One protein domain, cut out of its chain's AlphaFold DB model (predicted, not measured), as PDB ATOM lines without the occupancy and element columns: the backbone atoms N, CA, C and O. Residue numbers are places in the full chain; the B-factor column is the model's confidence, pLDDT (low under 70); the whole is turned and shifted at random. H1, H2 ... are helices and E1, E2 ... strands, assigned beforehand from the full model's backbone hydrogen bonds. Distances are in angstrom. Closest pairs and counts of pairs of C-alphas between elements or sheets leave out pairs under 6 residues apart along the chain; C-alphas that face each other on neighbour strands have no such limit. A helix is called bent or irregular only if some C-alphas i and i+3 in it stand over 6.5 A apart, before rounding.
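What this domain is: This is residues 17 to 154 of the 426 residues of an uncharacterized protein of Paramuricea clavata (UniProt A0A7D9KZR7). A twisted sheet of five antiparallel strands forms a wall with one long helix, H1, running along one face; H2, H3 and H4 follow one another in an arc round H1, which lies in the middle of the model. H2 rises from near the E1 and E5 side of the sheet, H4 runs beside H1, and the loop residues 25 to 30 stick out. The printed part has 138 residues, in the order E1 H1 E2 E3 E4 E5 H2 H3 H4, with the sheet ordered E1 E5 E4 E3 E2. Its class is mixed, helices and strands; it is compact, with a radius of gyration of the C-alphas of 15.3 A and spans of 45 by 38 by 30 A.

How they stand to each other: E1, residues 17 to 21, is an edge strand, antiparallel to E5, residues 105 to 110, with N 18 and O 108 2.8 A apart. H1, residues 31 to 50, is on the sheet at a height of 9.4 A, in two layers, helix over sheet; on the local plane it runs along E4, residues 93 to 100, at 19 degrees. E2, residues 60 to 67, is the other edge strand and forms a hairpin with E3, residues 78 to 85, with N 65 and O 80 2.8 A apart. E3 and E4 form a hairpin, with N 81 and O 97 2.8 A apart, and so do E4 and E5, with N 98 and O 107 2.8 A apart. E2 to E5 are a meander, each strand the antiparallel neighbour of the one before. The sheet is twisted, its C-alphas up to 4.3 A off the best plane. H2, residues 113 to 128, only grazes the sheet with residues 113 to 116. It is only just irregular, C-alphas 118 and 121 being 6.7 A apart, with a kink of 41 degrees near residue 120. H1 is the hub. With residues 37 to 45 alone it touches residues 124 to 128 of H2, at a steep tilt of 65 degrees, opposite ways; the closest C-alphas, Ile 41 and Leu 127, are 6.4 A apart. H3, residues 132 to 135, only just touches H1, with 3 pairs of C-alphas within 8 A; the closest are Ile 41 and Ile 132, 7.2 A. H4, residues 141 to 152, touches H1 at a shallow tilt of 22 degrees, opposite ways, with the C-alphas of Ile 36 and Ile 148 closest at 7.1 A. H2 and H4 are apart. Every O i to N i+4 pair is within hydrogen-bond range in H4, against 14 of 16 in H1 and 8 of 12 in H2; H3 is too short for such a pair.

Where its parts are: E1 begins at C-alpha 17 (177.125, 322.921, 290.006). H1 measures 27.3 A, E2 22.9 A, E3 23.2 A, E4 19.5 A, E5 16.8 A, H2 19.4 A and H4 15.9 A from first to last C-alpha. H1 begins at C-alpha 31 (174.541, 320.770, 312.478), and H4 ends at C-alpha 152 (168.276, 329.823, 315.945).

The domain as a whole: The two C-alphas farthest apart, Ser 27 and Lys 89, are 48.8 A apart. The printed part has no cut, and its links are tight or short. Mean pLDDT of the printed part is 71.0; 58 residues are under 70, among them 23 to 32, 69 to 76 and 131 to 154.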
ATOM      1  N   GLN A  17     177.825 322.983 288.732       78.50
ATOM      2  CA  GLN A  17     177.125 322.921 290.006       78.50
ATOM      3  C   GLN A  17     177.959 322.063 290.972       78.50
ATOM      4  O   GLN A  17     178.375 320.954 290.640       78.50
ATOM      5  N   LEU A  18     178.201 322.578 292.169       77.00
ATOM      6  CA  LEU A  18     178.776 321.876 293.308       77.00
ATOM      7  C   LEU A  18     177.708 321.801 294.401       77.00
ATOM      8  O   LEU A  18     176.953 322.752 294.605       77.00
ATOM      9  N   VAL A  19     177.641 320.676 295.110       78.44
ATOM     10  CA  VAL A  19     176.795 320.533 296.296       78.44
ATOM     11  C   VAL A  19     177.680 320.087 297.451       78.44
ATOM     12  O   VAL A  19     178.258 319.004 297.413       78.44
ATOM     13  N   ILE A  20     177.779 320.938 298.465       77.50
ATOM     14  CA  ILE A  20     178.411 320.633 299.743       77.50
ATOM     15  C   ILE A  20     177.283 320.231 300.695       77.50
ATOM     16  O   ILE A  20     176.290 320.947 300.846       77.50
ATOM     17  N   LYS A  21     177.420 319.060 301.313       76.62
ATOM     18  CA  LYS A  21     176.511 318.568 302.345       76.62
ATOM     19  C   LYS A  21     177.265 318.593 303.666       76.62
ATOM     20  O   LYS A  21     178.315 317.965 303.778       76.62
ATOM     21  N   ILE A  22     176.769 319.359 304.631       72.44
ATOM     22  CA  ILE A  22     177.341 319.395 305.976       72.44
ATOM     23  C   ILE A  22     176.754 318.205 306.736       72.44
ATOM     24  O   ILE A  22     175.635 318.266 307.237       72.44
ATOM     25  N   ASP A  23     177.491 317.097 306.744       59.47
ATOM     26  CA  ASP A  23     177.088 315.867 307.423       59.47
ATOM     27  C   ASP A  23     177.496 315.848 308.908       59.47
ATOM     28  O   ASP A  23     178.535 316.382 309.313       59.47
ATOM     29  N   SER A  24     176.665 315.201 309.732       51.97
ATOM     30  CA  SER A  24     176.816 315.103 311.193       51.97
ATOM     31  C   SER A  24     177.715 313.936 311.621       51.97
ATOM     32  O   SER A  24     177.364 313.164 312.511       51.97
ATOM     33  N   THR A  25     178.853 313.745 310.954       43.44
ATOM     34  CA  THR A  25     179.763 312.612 311.224       43.44
ATOM     35  C   THR A  25     180.586 312.759 312.509       43.44
ATOM     36  O   THR A  25     181.303 311.834 312.873       43.44
ATOM     37  N   ASP A  26     180.469 313.893 313.199       44.47
ATOM     38  CA  ASP A  26     181.157 314.217 314.450       44.47
ATOM     39  C   ASP A  26     180.099 314.500 315.522       44.47
ATOM     40  O   ASP A  26     179.233 315.354 315.326       44.47
ATOM     41  N   SER A  27     180.160 313.800 316.653       46.84
ATOM     42  CA  SER A  27     179.115 313.817 317.689       46.84
ATOM     43  C   SER A  27     179.150 315.034 318.627       46.84
ATOM     44  O   SER A  27     178.343 315.111 319.552       46.84
ATOM     45  N   SER A  28     180.080 315.971 318.418       43.44
ATOM     46  CA  SER A  28     180.421 317.046 319.362       43.44
ATOM     47  C   SER A  28     179.859 318.432 319.026       43.44
ATOM     48  O   SER A  28     179.820 319.283 319.910       43.44
ATOM     49  N   ALA A  29     179.414 318.677 317.790       52.72
ATOM     50  CA  ALA A  29     178.881 319.972 317.350       52.72
ATOM     51  C   ALA A  29     177.554 319.779 316.611       52.72
ATOM     52  O   ALA A  29     177.458 318.901 315.748       52.72
ATOM     53  N   ARG A  30     176.532 320.594 316.913       58.00
ATOM     54  CA  ARG A  30     175.234 320.473 316.236       58.00
ATOM     55  C   ARG A  30     175.371 320.935 314.783       58.00
ATOM     56  O   ARG A  30     176.175 321.806 314.454       58.00
ATOM     57  N   ASN A  31     174.560 320.362 313.891       58.12
ATOM     58  CA  ASN A  31     174.541 320.770 312.478       58.12
ATOM     59  C   ASN A  31     174.197 322.259 312.305       58.12
ATOM     60  O   ASN A  31     174.675 322.890 311.364       58.12
ATOM     61  N   GLU A  32     173.397 322.802 313.225       61.91
ATOM     62  CA  GLU A  32     173.016 324.214 313.324       61.91
ATOM     63  C   GLU A  32     174.247 325.121 313.482       61.91
ATOM     64  O   GLU A  32     174.458 326.018 312.667       61.91
ATOM     65  N   ASP A  33     175.139 324.819 314.430       71.62
ATOM     66  CA  ASP A  33     176.378 325.583 314.655       71.62
ATOM     67  C   ASP A  33     177.269 325.584 313.399       71.62
ATOM     68  O   ASP A  33     177.860 326.598 313.019       71.62
ATOM     69  N   ARG A  34     177.319 324.442 312.697       74.62
ATOM     70  CA  ARG A  34     178.111 324.269 311.472       74.62
ATOM     71  C   ARG A  34     177.561 325.086 310.308       74.62
ATOM     72  O   ARG A  34     178.342 325.749 309.629       74.62
ATOM     73  N   ILE A  35     176.250 325.049 310.048       80.88
ATOM     74  CA  ILE A  35     175.663 325.845 308.958       80.88
ATOM     75  C   ILE A  35     175.792 327.345 309.254       80.88
ATOM     76  O   ILE A  35     176.115 328.104 308.343       80.88
ATOM     77  N   ILE A  36     175.661 327.758 310.521       82.06
ATOM     78  CA  ILE A  36     175.888 329.141 310.966       82.06
ATOM     79  C   ILE A  36     177.343 329.572 310.722       82.06
ATOM     80  O   ILE A  36     177.558 330.656 310.182       82.06
ATOM     81  N   HIS A  37     178.339 328.731 311.031       81.81
ATOM     82  CA  HIS A  37     179.747 329.018 310.710       81.81
ATOM     83  C   HIS A  37     179.944 329.249 309.206       81.81
ATOM     84  O   HIS A  37     180.441 330.297 308.800       81.81
ATOM     85  N   TRP A  38     179.444 328.348 308.352       86.00
ATOM     86  CA  TRP A  38     179.508 328.528 306.893       86.00
ATOM     87  C   TRP A  38     178.812 329.807 306.403       86.00
ATOM     88  O   TRP A  38     179.342 330.493 305.529       86.00
ATOM     89  N   ILE A  39     177.665 330.163 306.986       86.81
ATOM     90  CA  ILE A  39     176.953 331.418 306.711       86.81
ATOM     91  C   ILE A  39     177.830 332.634 307.059       86.81
ATOM     92  O   ILE A  39     177.988 333.519 306.213       86.81
ATOM     93  N   LYS A  40     178.460 332.652 308.245       84.56
ATOM     94  CA  LYS A  40     179.392 333.719 308.653       84.56
ATOM     95  C   LYS A  40     180.574 333.842 307.681       84.56
ATOM     96  O   LYS A  40     180.910 334.959 307.295       84.56
ATOM     97  N   ILE A  41     181.159 332.725 307.230       86.19
ATOM     98  CA  ILE A  41     182.282 332.712 306.270       86.19
ATOM     99  C   ILE A  41     181.891 333.338 304.935       86.19
ATOM    100  O   ILE A  41     182.598 334.217 304.439       86.19
ATOM    101  N   PHE A  42     180.779 332.900 304.336       89.12
ATOM    102  CA  PHE A  42     180.345 333.436 303.044       89.12
ATOM    103  C   PHE A  42     180.011 334.923 303.141       89.12
ATOM    104  O   PHE A  42     180.422 335.694 302.275       89.12
ATOM    105  N   TYR A  43     179.333 335.339 304.210       85.44
ATOM    106  CA  TYR A  43     179.035 336.744 304.439       85.44
ATOM    107  C   TYR A  43     180.314 337.576 304.629       85.44
ATOM    108  O   TYR A  43     180.490 338.583 303.946       85.44
ATOM    109  N   TYR A  44     181.252 337.133 305.476       84.75
ATOM    110  CA  TYR A  44     182.541 337.806 305.672       84.75
ATOM    111  C   TYR A  44     183.322 337.938 304.360       84.75
ATOM    112  O   TYR A  44     183.735 339.034 304.000       84.75
ATOM    113  N   ARG A  45     183.479 336.847 303.605       86.88
ATOM    114  CA  ARG A  45     184.277 336.838 302.373       86.88
ATOM    115  C   ARG A  45     183.660 337.695 301.265       86.88
ATOM    116  O   ARG A  45     184.342 338.514 300.654       86.88
ATOM    117  N   TYR A  46     182.373 337.516 300.981       85.94
ATOM    118  CA  TYR A  46     181.747 338.124 299.804       85.94
ATOM    119  C   TYR A  46     181.105 339.483 300.105       85.94
ATOM    120  O   TYR A  46     181.188 340.392 299.281       85.94
ATOM    121  N   CYS A  47     180.479 339.651 301.271       81.88
ATOM    122  CA  CYS A  47     179.806 340.896 301.652       81.88
ATOM    123  C   CYS A  47     180.681 341.783 302.554       81.88
ATOM    124  O   CYS A  47     180.524 343.002 302.538       81.88
ATOM    125  N   GLY A  48     181.622 341.191 303.294       80.00
ATOM    126  CA  GLY A  48     182.682 341.890 304.019       80.00
ATOM    127  C   GLY A  48     183.845 342.270 303.101       80.00
ATOM    128  O   GLY A  48     183.951 343.426 302.714       80.00
ATOM    129  N   GLU A  49     184.721 341.333 302.737       80.38
ATOM    130  CA  GLU A  49     185.952 341.660 302.005       80.38
ATOM    131  C   GLU A  49     185.684 342.186 300.591       80.38
ATOM    132  O   GLU A  49     186.144 343.273 300.262       80.38
ATOM    133  N   ILE A  50     184.954 341.442 299.745       77.56
ATOM    134  CA  ILE A  50     184.808 341.792 298.318       77.56
ATOM    135  C   ILE A  50     184.083 343.135 298.123       77.56
ATOM    136  O   ILE A  50     184.552 343.959 297.341       77.56
ATOM    137  N   ASN A  51     182.991 343.392 298.853       76.44
ATOM    138  CA  ASN A  51     182.233 344.646 298.720       76.44
ATOM    139  C   ASN A  51     182.904 345.858 299.399       76.44
ATOM    140  O   ASN A  51     182.594 346.988 299.028       76.44
ATOM    141  N   ASN A  52     183.806 345.652 300.368       70.94
ATOM    142  CA  ASN A  52     184.535 346.734 301.048       70.94
ATOM    143  C   ASN A  52     186.005 346.834 300.596       70.94
ATOM    144  O   ASN A  52     186.851 347.338 301.335       70.94
ATOM    145  N   GLN A  53     186.339 346.373 299.382       70.31
ATOM    146  CA  GLN A  53     187.616 346.735 298.758       70.31
ATOM    147  C   GLN A  53     187.590 348.225 298.393       70.31
ATOM    148  O   GLN A  53     187.055 348.608 297.350       70.31
ATOM    149  N   ASP A  54     188.157 349.060 299.265       49.28
ATOM    150  CA  ASP A  54     188.318 350.498 299.044       49.28
ATOM    151  C   ASP A  54     189.318 350.772 297.905       49.28
ATOM    152  O   ASP A  54     190.526 350.563 298.040       49.28
ATOM    153  N   GLY A  55     188.823 351.271 296.769       53.16
ATOM    154  CA  GLY A  55     189.653 351.748 295.660       53.16
ATOM    155  C   GLY A  55     188.918 351.853 294.322       53.16
ATOM    156  O   GLY A  55     187.850 351.278 294.131       53.16
ATOM    157  N   GLU A  56     189.527 352.537 293.344       48.19
ATOM    158  CA  GLU A  56     188.986 352.787 291.987       48.19
ATOM    159  C   GLU A  56     188.817 351.524 291.100       48.19
ATOM    160  O   GLU A  56     188.763 351.611 289.872       48.19
ATOM    161  N   ARG A  57     188.797 350.323 291.691       52.81
ATOM    162  CA  ARG A  57     188.708 349.031 290.994       52.81
ATOM    163  C   ARG A  57     187.842 348.013 291.741       52.81
ATOM    164  O   ARG A  57     188.219 346.844 291.823       52.81
ATOM    165  N   GLN A  58     186.665 348.416 292.222       60.84
ATOM    166  CA  GLN A  58     185.604 347.435 292.471       60.84
ATOM    167  C   GLN A  58     185.206 346.811 291.123       60.84
ATOM    168  O   GLN A  58     184.491 347.382 290.308       60.84
ATOM    169  N   LEU A  59     185.811 345.656 290.839       69.50
ATOM    170  CA  LEU A  59     185.547 344.837 289.653       69.50
ATOM    171  C   LEU A  59     184.405 343.848 289.906       69.50
ATOM    172  O   LEU A  59     183.865 343.271 288.963       69.50
ATOM    173  N   PHE A  60     184.052 343.627 291.172       77.06
ATOM    174  CA  PHE A  60     183.130 342.596 291.613       77.06
ATOM    175  C   PHE A  60     182.176 343.155 292.656       77.06
ATOM    176  O   PHE A  60     182.588 343.905 293.534       77.06
ATOM    177  N   LYS A  61     180.923 342.713 292.584       84.00
ATOM    178  CA  LYS A  61     179.869 343.073 293.523       84.00
ATOM    179  C   LYS A  61     179.122 341.825 293.956       84.00
ATOM    180  O   LYS A  61     178.664 341.058 293.102       84.00
ATOM    181  N   SER A  62     178.975 341.632 295.264       85.88
ATOM    182  CA  SER A  62     178.098 340.605 295.818       85.88
ATOM    183  C   SER A  62     176.752 341.181 296.262       85.88
ATOM    184  O   SER A  62     176.684 342.275 296.831       85.88
ATOM    185  N   THR A  63     175.678 340.432 296.020       86.69
ATOM    186  CA  THR A  63     174.374 340.631 296.666       86.69
ATOM    187  C   THR A  63     174.077 339.465 297.602       86.69
ATOM    188  O   THR A  63     174.534 338.341 297.378       86.69
ATOM    189  N   TRP A  64     173.324 339.750 298.661       88.81
ATOM    190  CA  TRP A  64     172.907 338.802 299.689       88.81
ATOM    191  C   TRP A  64     171.392 338.902 299.846       88.81
ATOM    192  O   TRP A  64     170.872 339.968 300.174       88.81
ATOM    193  N   GLU A  65     170.693 337.809 299.566       86.56
ATOM    194  CA  GLU A  65     169.234 337.736 299.550       86.56
ATOM    195  C   GLU A  65     168.754 336.625 300.486       86.56
ATOM    196  O   GLU A  65     169.059 335.444 300.301       86.56
ATOM    197  N   GLU A  66     167.983 337.006 301.499       84.94
ATOM    198  CA  GLU A  66     167.419 336.103 302.500       84.94
ATOM    199  C   GLU A  66     165.972 335.766 302.127       84.94
ATOM    200  O   GLU A  66     165.121 336.651 302.032       84.94
ATOM    201  N   GLN A  67     165.670 334.482 301.915       79.75
ATOM    202  CA  GLN A  67     164.322 334.026 301.588       79.75
ATOM    203  C   GLN A  67     163.776 333.116 302.692       79.75
ATOM    204  O   GLN A  67     164.157 331.950 302.818       79.75
ATOM    205  N   LEU A  68     162.847 333.668 303.476       73.56
ATOM    206  CA  LEU A  68     162.096 332.956 304.510       73.56
ATOM    207  C   LEU A  68     161.032 332.037 303.887       73.56
ATOM    208  O   LEU A  68     160.418 332.371 302.868       73.56
ATOM    209  N   ALA A  69     160.754 330.904 304.538       62.56
ATOM    210  CA  ALA A  69     159.897 329.840 304.005       62.56
ATOM    211  C   ALA A  69     158.431 330.248 303.761       62.56
ATOM    212  O   ALA A  69     157.713 329.548 303.049       62.56
ATOM    213  N   GLN A  70     157.978 331.375 304.321       59.47
ATOM    214  CA  GLN A  70     156.625 331.904 304.116       59.47
ATOM    215  C   GLN A  70     156.397 332.468 302.699       59.47
ATOM    216  O   GLN A  70     155.249 332.562 302.272       59.47
ATOM    217  N   ASN A  71     157.466 332.802 301.963       53.66
ATOM    218  CA  ASN A  71     157.396 333.547 300.699       53.66
ATOM    219  C   ASN A  71     157.766 332.718 299.450       53.66
ATOM    220  O   ASN A  71     157.966 333.297 298.383       53.66
ATOM    221  N   ASP A  72     157.903 331.389 299.548       52.16
ATOM    222  CA  ASP A  72     158.299 330.544 298.410       52.16
ATOM    223  C   ASP A  72     157.522 329.222 298.327       52.16
ATOM    224  O   ASP A  72     157.306 328.517 299.314       52.16
ATOM    225  N   SER A  73     157.215 328.827 297.093       52.88
ATOM    226  CA  SER A  73     156.759 327.488 296.705       52.88
ATOM    227  C   SER A  73     157.655 326.349 297.215       52.88
ATOM    228  O   SER A  73     157.175 325.237 297.439       52.88
ATOM    229  N   SER A  74     158.951 326.619 297.422       53.56
ATOM    230  CA  SER A  74     159.951 325.628 297.833       53.56
ATOM    231  C   SER A  74     159.894 325.219 299.314       53.56
ATOM    232  O   SER A  74     160.583 324.269 299.691       53.56
ATOM    233  N   LYS A  75     159.082 325.891 300.153       63.88
ATOM    234  CA  LYS A  75     158.908 325.630 301.605       63.88
ATOM    235  C   LYS A  75     160.198 325.617 302.445       63.88
ATOM    236  O   LYS A  75     160.181 325.146 303.580       63.88
ATOM    237  N   CYS A  76     161.314 326.104 301.910       69.44
ATOM    238  CA  CYS A  76     162.623 326.012 302.539       69.44
ATOM    239  C   CYS A  76     163.218 327.401 302.723       69.44
ATOM    240  O   CYS A  76     163.312 328.167 301.766       69.44
ATOM    241  N   GLU A  77     163.677 327.691 303.937       79.56
ATOM    242  CA  GLU A  77     164.504 328.866 304.190       79.56
ATOM    243  C   GLU A  77     165.835 328.705 303.464       79.56
ATOM    244  O   GLU A  77     166.483 327.652 303.549       79.56
ATOM    245  N   LYS A  78     166.220 329.735 302.713       87.25
ATOM    246  CA  LYS A  78     167.480 329.741 301.979       87.25
ATOM    247  C   LYS A  78     168.068 331.143 301.885       87.25
ATOM    248  O   LYS A  78     167.344 332.129 301.765       87.25
ATOM    249  N   ILE A  79     169.389 331.202 301.872       88.06
ATOM    250  CA  ILE A  79     170.163 332.404 301.563       88.06
ATOM    251  C   ILE A  79     170.681 332.242 300.142       88.06
ATOM    252  O   ILE A  79     171.206 331.179 299.802       88.06
ATOM    253  N   THR A  80     170.557 333.279 299.323       88.81
ATOM    254  CA  THR A  80     171.150 333.336 297.987       88.81
ATOM    255  C   THR A  80     172.179 334.455 297.954       88.81
ATOM    256  O   THR A  80     171.856 335.616 298.172       88.81
ATOM    257  N   LEU A  81     173.429 334.100 297.678       89.44
ATOM    258  CA  LEU A  81     174.527 335.032 297.474       89.44
ATOM    259  C   LEU A  81     174.916 334.997 296.000       89.44
ATOM    260  O   LEU A  81     175.222 333.932 295.461       89.44
ATOM    261  N   ILE A  82     174.906 336.151 295.339       88.38
ATOM    262  CA  ILE A  82     175.244 336.276 293.919       88.38
ATOM    263  C   ILE A  82     176.489 337.144 293.790       88.38
ATOM    264  O   ILE A  82     176.505 338.268 294.277       88.38
ATOM    265  N   LEU A  83     177.522 336.642 293.111       86.31
ATOM    266  CA  LEU A  83     178.699 337.421 292.729       86.31
ATOM    267  C   LEU A  83     178.598 337.800 291.248       86.31
ATOM    268  O   LEU A  83     178.536 336.924 290.378       86.31
ATOM    269  N   SER A  84     178.628 339.097 290.962       85.81
ATOM    270  CA  SER A  84     178.581 339.672 289.613       85.81
ATOM    271  C   SER A  84     179.812 340.541 289.334       85.81
ATOM    272  O   SER A  84     180.521 340.949 290.257       85.81
ATOM    273  N   LEU A  85     180.093 340.797 288.052       80.62
ATOM    274  CA  LEU A  85     181.131 341.744 287.635       80.62
ATOM    275  C   LEU A  85     180.528 343.152 287.537       80.62
ATOM    276  O   LEU A  85     179.541 343.348 286.827       80.62
ATOM    277  N   GLU A  86     181.129 344.134 288.200       73.25
ATOM    278  CA  GLU A  86     180.620 345.506 288.172       73.25
ATOM    279  C   GLU A  86     180.915 346.200 286.823       73.25
ATOM    280  O   GLU A  86     181.885 345.895 286.126       73.25
ATOM    281  N   GLY A  87     180.030 347.110 286.402       66.19
ATOM    282  CA  GLY A  87     180.200 347.916 285.186       66.19
ATOM    283  C   GLY A  87     179.827 347.251 283.848       66.19
ATOM    284  O   GLY A  87     179.810 347.937 282.825       66.19
ATOM    285  N   LYS A  88     179.466 345.959 283.811       59.19
ATOM    286  CA  LYS A  88     178.905 345.324 282.599       59.19
ATOM    287  C   LYS A  88     177.377 345.442 282.538       59.19
ATOM    288  O   LYS A  88     176.687 345.233 283.523       59.19
ATOM    289  N   LYS A  89     176.840 345.700 281.337       53.50
ATOM    290  CA  LYS A  89     175.390 345.827 281.041       53.50
ATOM    291  C   LYS A  89     174.598 344.508 281.004       53.50
ATOM    292  O   LYS A  89     173.452 344.495 280.571       53.50
ATOM    293  N   THR A  90     175.222 343.402 281.368       51.66
ATOM    294  CA  THR A  90     174.675 342.050 281.239       51.66
ATOM    295  C   THR A  90     174.754 341.378 282.594       51.66
ATOM    296  O   THR A  90     175.816 341.461 283.212       51.66
ATOM    297  N   ASP A  91     173.681 340.689 282.997       55.16
ATOM    298  CA  ASP A  91     173.540 339.930 284.252       55.16
ATOM    299  C   ASP A  91     174.479 338.706 284.296       55.16
ATOM    300  O   ASP A  91     174.076 337.542 284.361       55.16
ATOM    301  N   GLU A  92     175.784 338.956 284.183       67.88
ATOM    302  CA  GLU A  92     176.836 337.953 284.210       67.88
ATOM    303  C   GLU A  92     177.134 337.565 285.655       67.88
ATOM    304  O   GLU A  92     178.205 337.855 286.188       67.88
ATOM    305  N   ASN A  93     176.180 336.863 286.269       74.44
ATOM    306  CA  ASN A  93     176.419 336.131 287.502       74.44
ATOM    307  C   ASN A  93     177.616 335.205 287.259       74.44
ATOM    308  O   ASN A  93     177.573 334.280 286.438       74.44
ATOM    309  N   LEU A  94     178.720 335.505 287.936       79.31
ATOM    310  CA  LEU A  94     179.931 334.701 287.905       79.31
ATOM    311  C   LEU A  94     179.684 333.428 288.707       79.31
ATOM    312  O   LEU A  94     180.052 332.335 288.262       79.31
ATOM    313  N   ILE A  95     179.059 333.608 289.878       86.56
ATOM    314  CA  ILE A  95     178.797 332.588 290.891       86.56
ATOM    315  C   ILE A  95     177.479 332.894 291.609       86.56
ATOM    316  O   ILE A  95     177.169 334.050 291.894       86.56
ATOM    317  N   THR A  96     176.736 331.844 291.943       88.81
ATOM    318  CA  THR A  96     175.579 331.877 292.839       88.81
ATOM    319  C   THR A  96     175.750 330.796 293.903       88.81
ATOM    320  O   THR A  96     175.940 329.625 293.575       88.81
ATOM    321  N   ILE A  97     175.693 331.182 295.175       90.81
ATOM    322  CA  ILE A  97     175.786 330.300 296.341       90.81
ATOM    323  C   ILE A  97     174.412 330.294 297.012       90.81
ATOM    324  O   ILE A  97     173.915 331.338 297.415       90.81
ATOM    325  N   ILE A  98     173.792 329.122 297.111       90.31
ATOM    326  CA  ILE A  98     172.482 328.912 297.729       90.31
ATOM    327  C   ILE A  98     172.683 328.047 298.969       90.31
ATOM    328  O   ILE A  98     173.103 326.894 298.865       90.31
ATOM    329  N   ILE A  99     172.382 328.597 300.138       89.44
ATOM    330  CA  ILE A  99     172.513 327.931 301.434       89.44
ATOM    331  C   ILE A  99     171.106 327.576 301.908       89.44
ATOM    332  O   ILE A  99     170.315 328.470 302.175       89.44
ATOM    333  N   TYR A 100     170.778 326.288 302.001       85.31
ATOM    334  CA  TYR A 100     169.479 325.806 302.477       85.31
ATOM    335  C   TYR A 100     169.544 325.562 303.990       85.31
ATOM    336  O   TYR A 100     169.952 324.480 304.426       85.31
ATOM    337  N   CYS A 101     169.149 326.565 304.779       80.88
ATOM    338  CA  CYS A 101     169.360 326.614 306.231       80.88
ATOM    339  C   CYS A 101     168.824 325.368 306.953       80.88
ATOM    340  O   CYS A 101     169.543 324.752 307.733       80.88
ATOM    341  N   SER A 102     167.611 324.923 306.609       75.62
ATOM    342  CA  SER A 102     166.947 323.772 307.244       75.62
ATOM    343  C   SER A 102     167.546 322.398 306.914       75.62
ATOM    344  O   SER A 102     167.182 321.409 307.544       75.62
ATOM    345  N   THR A 103     168.436 322.297 305.918       76.38
ATOM    346  CA  THR A 103     169.004 321.005 305.470       76.38
ATOM    347  C   THR A 103     170.526 320.930 305.560       76.38
ATOM    348  O   THR A 103     171.099 319.900 305.205       76.38
ATOM    349  N   GLY A 104     171.202 322.008 305.975       76.12
ATOM    350  CA  GLY A 104     172.669 322.076 305.995       76.12
ATOM    351  C   GLY A 104     173.324 321.936 304.609       76.12
ATOM    352  O   GLY A 104     174.519 321.655 304.502       76.12
ATOM    353  N   ARG A 105     172.547 322.077 303.526       82.75
ATOM    354  CA  ARG A 105     173.017 321.913 302.147       82.75
ATOM    355  C   ARG A 105     173.437 323.260 301.578       82.75
ATOM    356  O   ARG A 105     172.629 324.181 301.506       82.75
ATOM    357  N   ILE A 106     174.657 323.332 301.063       86.25
ATOM    358  CA  ILE A 106     175.147 324.476 300.292       86.25
ATOM    359  C   ILE A 106     175.276 324.042 298.832       86.25
ATOM    360  O   ILE A 106     175.837 322.993 298.515       86.25
ATOM    361  N   GLN A 107     174.744 324.843 297.921       88.25
ATOM    362  CA  GLN A 107     174.805 324.627 296.485       88.25
ATOM    363  C   GLN A 107     175.499 325.811 295.825       88.25
ATOM    364  O   GLN A 107     175.063 326.942 295.976       88.25
ATOM    365  N   ILE A 108     176.552 325.545 295.062       86.62
ATOM    366  CA  ILE A 108     177.359 326.570 294.401       86.62
ATOM    367  C   ILE A 108     177.254 326.341 292.900       86.62
ATOM    368  O   ILE A 108     177.480 325.235 292.417       86.62
ATOM    369  N   GLN A 109     176.867 327.367 292.161       86.62
ATOM    370  CA  GLN A 109     176.746 327.364 290.707       86.62
ATOM    371  C   GLN A 109     177.610 328.485 290.145       86.62
ATOM    372  O   GLN A 109     177.805 329.498 290.808       86.62
ATOM    373  N   GLY A 110     178.118 328.340 288.925       82.44
ATOM    374  CA  GLY A 110     178.879 329.421 288.305       82.44
ATOM    375  C   GLY A 110     179.435 329.087 286.930       82.44
ATOM    376  O   GLY A 110     179.108 328.060 286.332       82.44
ATOM    377  N   ARG A 111     180.299 329.978 286.433       75.94
ATOM    378  CA  ARG A 111     180.831 329.945 285.058       75.94
ATOM    379  C   ARG A 111     182.080 329.089 284.832       75.94
ATOM    380  O   ARG A 111     182.346 328.709 283.698       75.94
ATOM    381  N   SER A 112     182.859 328.776 285.867       74.38
ATOM    382  CA  SER A 112     184.013 327.872 285.746       74.38
ATOM    383  C   SER A 112     184.370 327.237 287.086       74.38
ATOM    384  O   SER A 112     184.842 327.921 287.994       74.38
ATOM    385  N   MET A 113     184.182 325.915 287.191       67.81
ATOM    386  CA  MET A 113     184.523 325.152 288.399       67.81
ATOM    387  C   MET A 113     186.020 325.231 288.693       67.81
ATOM    388  O   MET A 113     186.406 325.338 289.849       67.81
ATOM    389  N   ARG A 114     186.862 325.213 287.650       64.25
ATOM    390  CA  ARG A 114     188.320 325.311 287.788       64.25
ATOM    391  C   ARG A 114     188.727 326.679 288.343       64.25
ATOM    392  O   ARG A 114     189.418 326.744 289.348       64.25
ATOM    393  N   ALA A 115     188.229 327.770 287.754       65.25
ATOM    394  CA  ALA A 115     188.601 329.118 288.194       65.25
ATOM    395  C   ALA A 115     188.192 329.406 289.651       65.25
ATOM    396  O   ALA A 115     188.939 330.066 290.372       65.25
ATOM    397  N   TRP A 116     187.037 328.893 290.092       74.62
ATOM    398  CA  TRP A 116     186.597 329.020 291.481       74.62
ATOM    399  C   TRP A 116     187.293 328.029 292.424       74.62
ATOM    400  O   TRP A 116     187.752 328.419 293.494       74.62
ATOM    401  N   GLY A 117     187.412 326.761 292.030       69.62
ATOM    402  CA  GLY A 117     188.017 325.702 292.837       69.62
ATOM    403  C   GLY A 117     189.492 325.953 293.156       69.62
ATOM    404  O   GLY A 117     189.899 325.810 294.306       69.62
ATOM    405  N   ASP A 118     190.266 326.392 292.161       70.00
ATOM    406  CA  ASP A 118     191.718 326.561 292.290       70.00
ATOM    407  C   ASP A 118     192.107 327.770 293.168       70.00
ATOM    408  O   ASP A 118     193.200 327.791 293.728       70.00
ATOM    409  N   ASN A 119     191.224 328.770 293.315       72.50
ATOM    410  CA  ASN A 119     191.540 330.049 293.972       72.50
ATOM    411  C   ASN A 119     190.650 330.343 295.191       72.50
ATOM    412  O   ASN A 119     191.124 330.677 296.279       72.50
ATOM    413  N   GLU A 120     189.337 330.224 295.016       81.25
ATOM    414  CA  GLU A 120     188.345 330.737 295.957       81.25
ATOM    415  C   GLU A 120     187.870 329.646 296.925       81.25
ATOM    416  O   GLU A 120     187.769 329.904 298.121       81.25
ATOM    417  N   PHE A 121     187.696 328.398 296.470       81.06
ATOM    418  CA  PHE A 121     187.374 327.280 297.370       81.06
ATOM    419  C   PHE A 121     188.475 327.031 298.409       81.06
ATOM    420  O   PHE A 121     188.169 326.795 299.575       81.06
ATOM    421  N   LEU A 122     189.752 327.128 298.021       79.06
ATOM    422  CA  LEU A 122     190.874 327.033 298.962       79.06
ATOM    423  C   LEU A 122     190.887 328.184 299.976       79.06
ATOM    424  O   LEU A 122     191.253 327.970 301.130       79.06
ATOM    425  N   THR A 123     190.476 329.386 299.563       82.44
ATOM    426  CA  THR A 123     190.364 330.556 300.446       82.44
ATOM    427  C   THR A 123     189.223 330.373 301.443       82.44
ATOM    428  O   THR A 123     189.449 330.460 302.647       82.44
ATOM    429  N   ILE A 124     188.034 329.992 300.968       84.31
ATOM    430  CA  ILE A 124     186.887 329.659 301.823       84.31
ATOM    431  C   ILE A 124     187.248 328.527 302.784       84.31
ATOM    432  O   ILE A 124     187.017 328.664 303.974       84.31
ATOM    433  N   LYS A 125     187.870 327.436 302.313       81.50
ATOM    434  CA  LYS A 125     188.259 326.314 303.179       81.50
ATOM    435  C   LYS A 125     189.193 326.759 304.309       81.50
ATOM    436  O   LYS A 125     188.964 326.373 305.448       81.50
ATOM    437  N   LYS A 126     190.190 327.605 304.022       81.94
ATOM    438  CA  LYS A 126     191.047 328.195 305.064       81.94
ATOM    439  C   LYS A 126     190.238 329.008 306.077       81.94
ATOM    440  O   LYS A 126     190.505 328.890 307.260       81.94
ATOM    441  N   LEU A 127     189.241 329.776 305.631       81.88
ATOM    442  CA  LEU A 127     188.328 330.511 306.517       81.88
ATOM    443  C   LEU A 127     187.366 329.593 307.304       81.88
ATOM    444  O   LEU A 127     186.928 329.988 308.374       81.88
ATOM    445  N   VAL A 128     187.056 328.380 306.820       79.81
ATOM    446  CA  VAL A 128     186.300 327.350 307.575       79.81
ATOM    447  C   VAL A 128     187.154 326.721 308.667       79.81
ATOM    448  O   VAL A 128     186.662 326.492 309.770       79.81
ATOM    449  N   ASP A 129     188.412 326.412 308.350       76.25
ATOM    450  CA  ASP A 129     189.368 325.815 309.286       76.25
ATOM    451  C   ASP A 129     189.938 326.856 310.292       76.25
ATOM    452  O   ASP A 129     190.651 326.469 311.218       76.25
ATOM    453  N   LEU A 130     189.608 328.149 310.141       72.50
ATOM    454  CA  LEU A 130     189.840 329.230 311.111       72.50
ATOM    455  C   LEU A 130     188.560 329.512 311.920       72.50
ATOM    456  O   LEU A 130     187.451 329.431 311.389       72.50
ATOM    457  N   ASP A 131     188.707 329.882 313.193       65.81
ATOM    458  CA  ASP A 131     187.568 330.285 314.024       65.81
ATOM    459  C   ASP A 131     187.194 331.749 313.733       65.81
ATOM    460  O   ASP A 131     187.972 332.676 313.961       65.81
ATOM    461  N   ILE A 132     186.006 331.968 313.166       59.34
ATOM    462  CA  ILE A 132     185.593 333.294 312.685       59.34
ATOM    463  C   ILE A 132     185.144 334.224 313.808       59.34
ATOM    464  O   ILE A 132     185.114 335.442 313.603       59.34
ATOM    465  N   ASP A 133     184.840 333.706 314.997       58.78
ATOM    466  CA  ASP A 133     184.420 334.569 316.101       58.78
ATOM    467  C   ASP A 133     185.554 335.507 316.561       58.78
ATOM    468  O   ASP A 133     185.278 336.615 317.022       58.78
ATOM    469  N   GLU A 134     186.811 335.165 316.259       55.62
ATOM    470  CA  GLU A 134     187.981 336.045 316.392       55.62
ATOM    471  C   GLU A 134     188.060 337.144 315.304       55.62
ATOM    472  O   GLU A 134     188.458 338.282 315.568       55.62
ATOM    473  N   ILE A 135     187.614 336.841 314.080       50.75
ATOM    474  CA  ILE A 135     187.657 337.740 312.910       50.75
ATOM    475  C   ILE A 135     186.480 338.738 312.915       50.75
ATOM    476  O   ILE A 135     186.579 339.845 312.382       50.75
ATOM    477  N   SER A 136     185.358 338.380 313.550       50.94
ATOM    478  CA  SER A 136     184.075 339.103 313.473       50.94
ATOM    479  C   SER A 136     184.026 340.489 314.148       50.94
ATOM    480  O   SER A 136     183.021 341.196 314.035       50.94
ATOM    481  N   SER A 137     185.108 340.917 314.807       48.84
ATOM    482  CA  SER A 137     185.180 342.156 315.598       48.84
ATOM    483  C   SER A 137     185.031 343.466 314.799       48.84
ATOM    484  O   SER A 137     184.846 344.521 315.407       48.84
ATOM    485  N   ASN A 138     185.037 343.424 313.458       44.81
ATOM    486  CA  ASN A 138     184.856 344.600 312.598       44.81
ATOM    487  C   ASN A 138     183.527 344.614 311.810       44.81
ATOM    488  O   ASN A 138     183.375 344.000 310.757       44.81
ATOM    489  N   THR A 139     182.608 345.456 312.297       46.50
ATOM    490  CA  THR A 139     181.629 346.284 311.552       46.50
ATOM    491  C   THR A 139     180.509 345.614 310.733       46.50
ATOM    492  O   THR A 139     179.412 346.166 310.692       46.50
ATOM    493  N   ALA A 140     180.682 344.430 310.141       50.22
ATOM    494  CA  ALA A 140     179.667 343.829 309.257       50.22
ATOM    495  C   ALA A 140     178.521 343.082 309.993       50.22
ATOM    496  O   ALA A 140     177.566 342.626 309.366       50.22
ATOM    497  N   SER A 141     178.614 342.957 311.323       52.22
ATOM    498  CA  SER A 141     177.899 341.959 312.140       52.22
ATOM    499  C   SER A 141     176.372 342.137 312.280       52.22
ATOM    500  O   SER A 141     175.657 341.141 312.236       52.22
ATOM    501  N   LYS A 142     175.835 343.356 312.449       54.62
ATOM    502  CA  LYS A 142     174.491 343.536 313.055       54.62
ATOM    503  C   LYS A 142     173.321 342.883 312.305       54.62
ATOM    504  O   LYS A 142     172.503 342.235 312.949       54.62
ATOM    505  N   ASN A 143     173.240 343.020 310.981       53.69
ATOM    506  CA  ASN A 143     172.127 342.442 310.213       53.69
ATOM    507  C   ASN A 143     172.216 340.909 310.173       53.69
ATOM    508  O   ASN A 143     171.225 340.225 310.423       53.69
ATOM    509  N   LEU A 144     173.425 340.380 309.946       62.44
ATOM    510  CA  LEU A 144     173.691 338.943 309.971       62.44
ATOM    511  C   LEU A 144     173.376 338.342 311.349       62.44
ATOM    512  O   LEU A 144     172.778 337.276 311.431       62.44
ATOM    513  N   GLN A 145     173.740 339.042 312.426       63.69
ATOM    514  CA  GLN A 145     173.473 338.629 313.800       63.69
ATOM    515  C   GLN A 145     171.964 338.504 314.060       63.69
ATOM    516  O   GLN A 145     171.518 337.460 314.526       63.69
ATOM    517  N   THR A 146     171.162 339.505 313.671       62.38
ATOM    518  CA  THR A 146     169.692 339.447 313.776       62.38
ATOM    519  C   THR A 146     169.092 338.294 312.960       62.38
ATOM    520  O   THR A 146     168.147 337.646 313.402       62.38
ATOM    521  N   PHE A 147     169.642 337.996 311.782       60.09
ATOM    522  CA  PHE A 147     169.186 336.879 310.953       60.09
ATOM    523  C   PHE A 147     169.569 335.502 311.537       60.09
ATOM    524  O   PHE A 147     168.730 334.602 311.582       60.09
ATOM    525  N   ILE A 148     170.789 335.345 312.063       65.56
ATOM    526  CA  ILE A 148     171.233 334.137 312.786       65.56
ATOM    527  C   ILE A 148     170.381 333.913 314.043       65.56
ATOM    528  O   ILE A 148     169.973 332.783 314.320       65.56
ATOM    529  N   GLU A 149     170.069 334.976 314.786       67.56
ATOM    530  CA  GLU A 149     169.164 334.935 315.939       67.56
ATOM    531  C   GLU A 149     167.750 334.491 315.535       67.56
ATOM    532  O   GLU A 149     167.174 333.637 316.201       67.56
ATOM    533  N   ASN A 150     167.218 334.965 314.403       63.00
ATOM    534  CA  ASN A 150     165.917 334.511 313.900       63.00
ATOM    535  C   ASN A 150     165.914 333.026 313.490       63.00
ATOM    536  O   ASN A 150     164.958 332.323 313.808       63.00
ATOM    537  N   ILE A 151     166.974 332.528 312.836       57.53
ATOM    538  CA  ILE A 151     167.099 331.097 312.496       57.53
ATOM    539  C   ILE A 151     167.152 330.253 313.776       57.53
ATOM    540  O   ILE A 151     166.349 329.335 313.945       57.53
ATOM    541  N   THR A 152     168.060 330.584 314.699       57.22
ATOM    542  CA  THR A 152     168.276 329.823 315.945       57.22
ATOM    543  C   THR A 152     167.097 329.876 316.918       57.22
ATOM    544  O   THR A 152     166.965 328.985 317.753       57.22
ATOM    545  N   GLN A 153     166.219 330.878 316.809       51.88
ATOM    546  CA  GLN A 153     165.017 331.001 317.639       51.88
ATOM    547  C   GLN A 153     163.770 330.326 317.051       51.88
ATOM    548  O   GLN A 153     162.749 330.292 317.740       51.88
ATOM    549  N   THR A 154     163.800 329.777 315.826       40.12
ATOM    550  CA  THR A 154     162.637 329.034 315.309       40.12
ATOM    551  C   THR A 154     162.412 327.760 316.132       40.12
ATOM    552  O   THR A 154     163.241 326.851 316.093       40.12
TER     553      THR A 154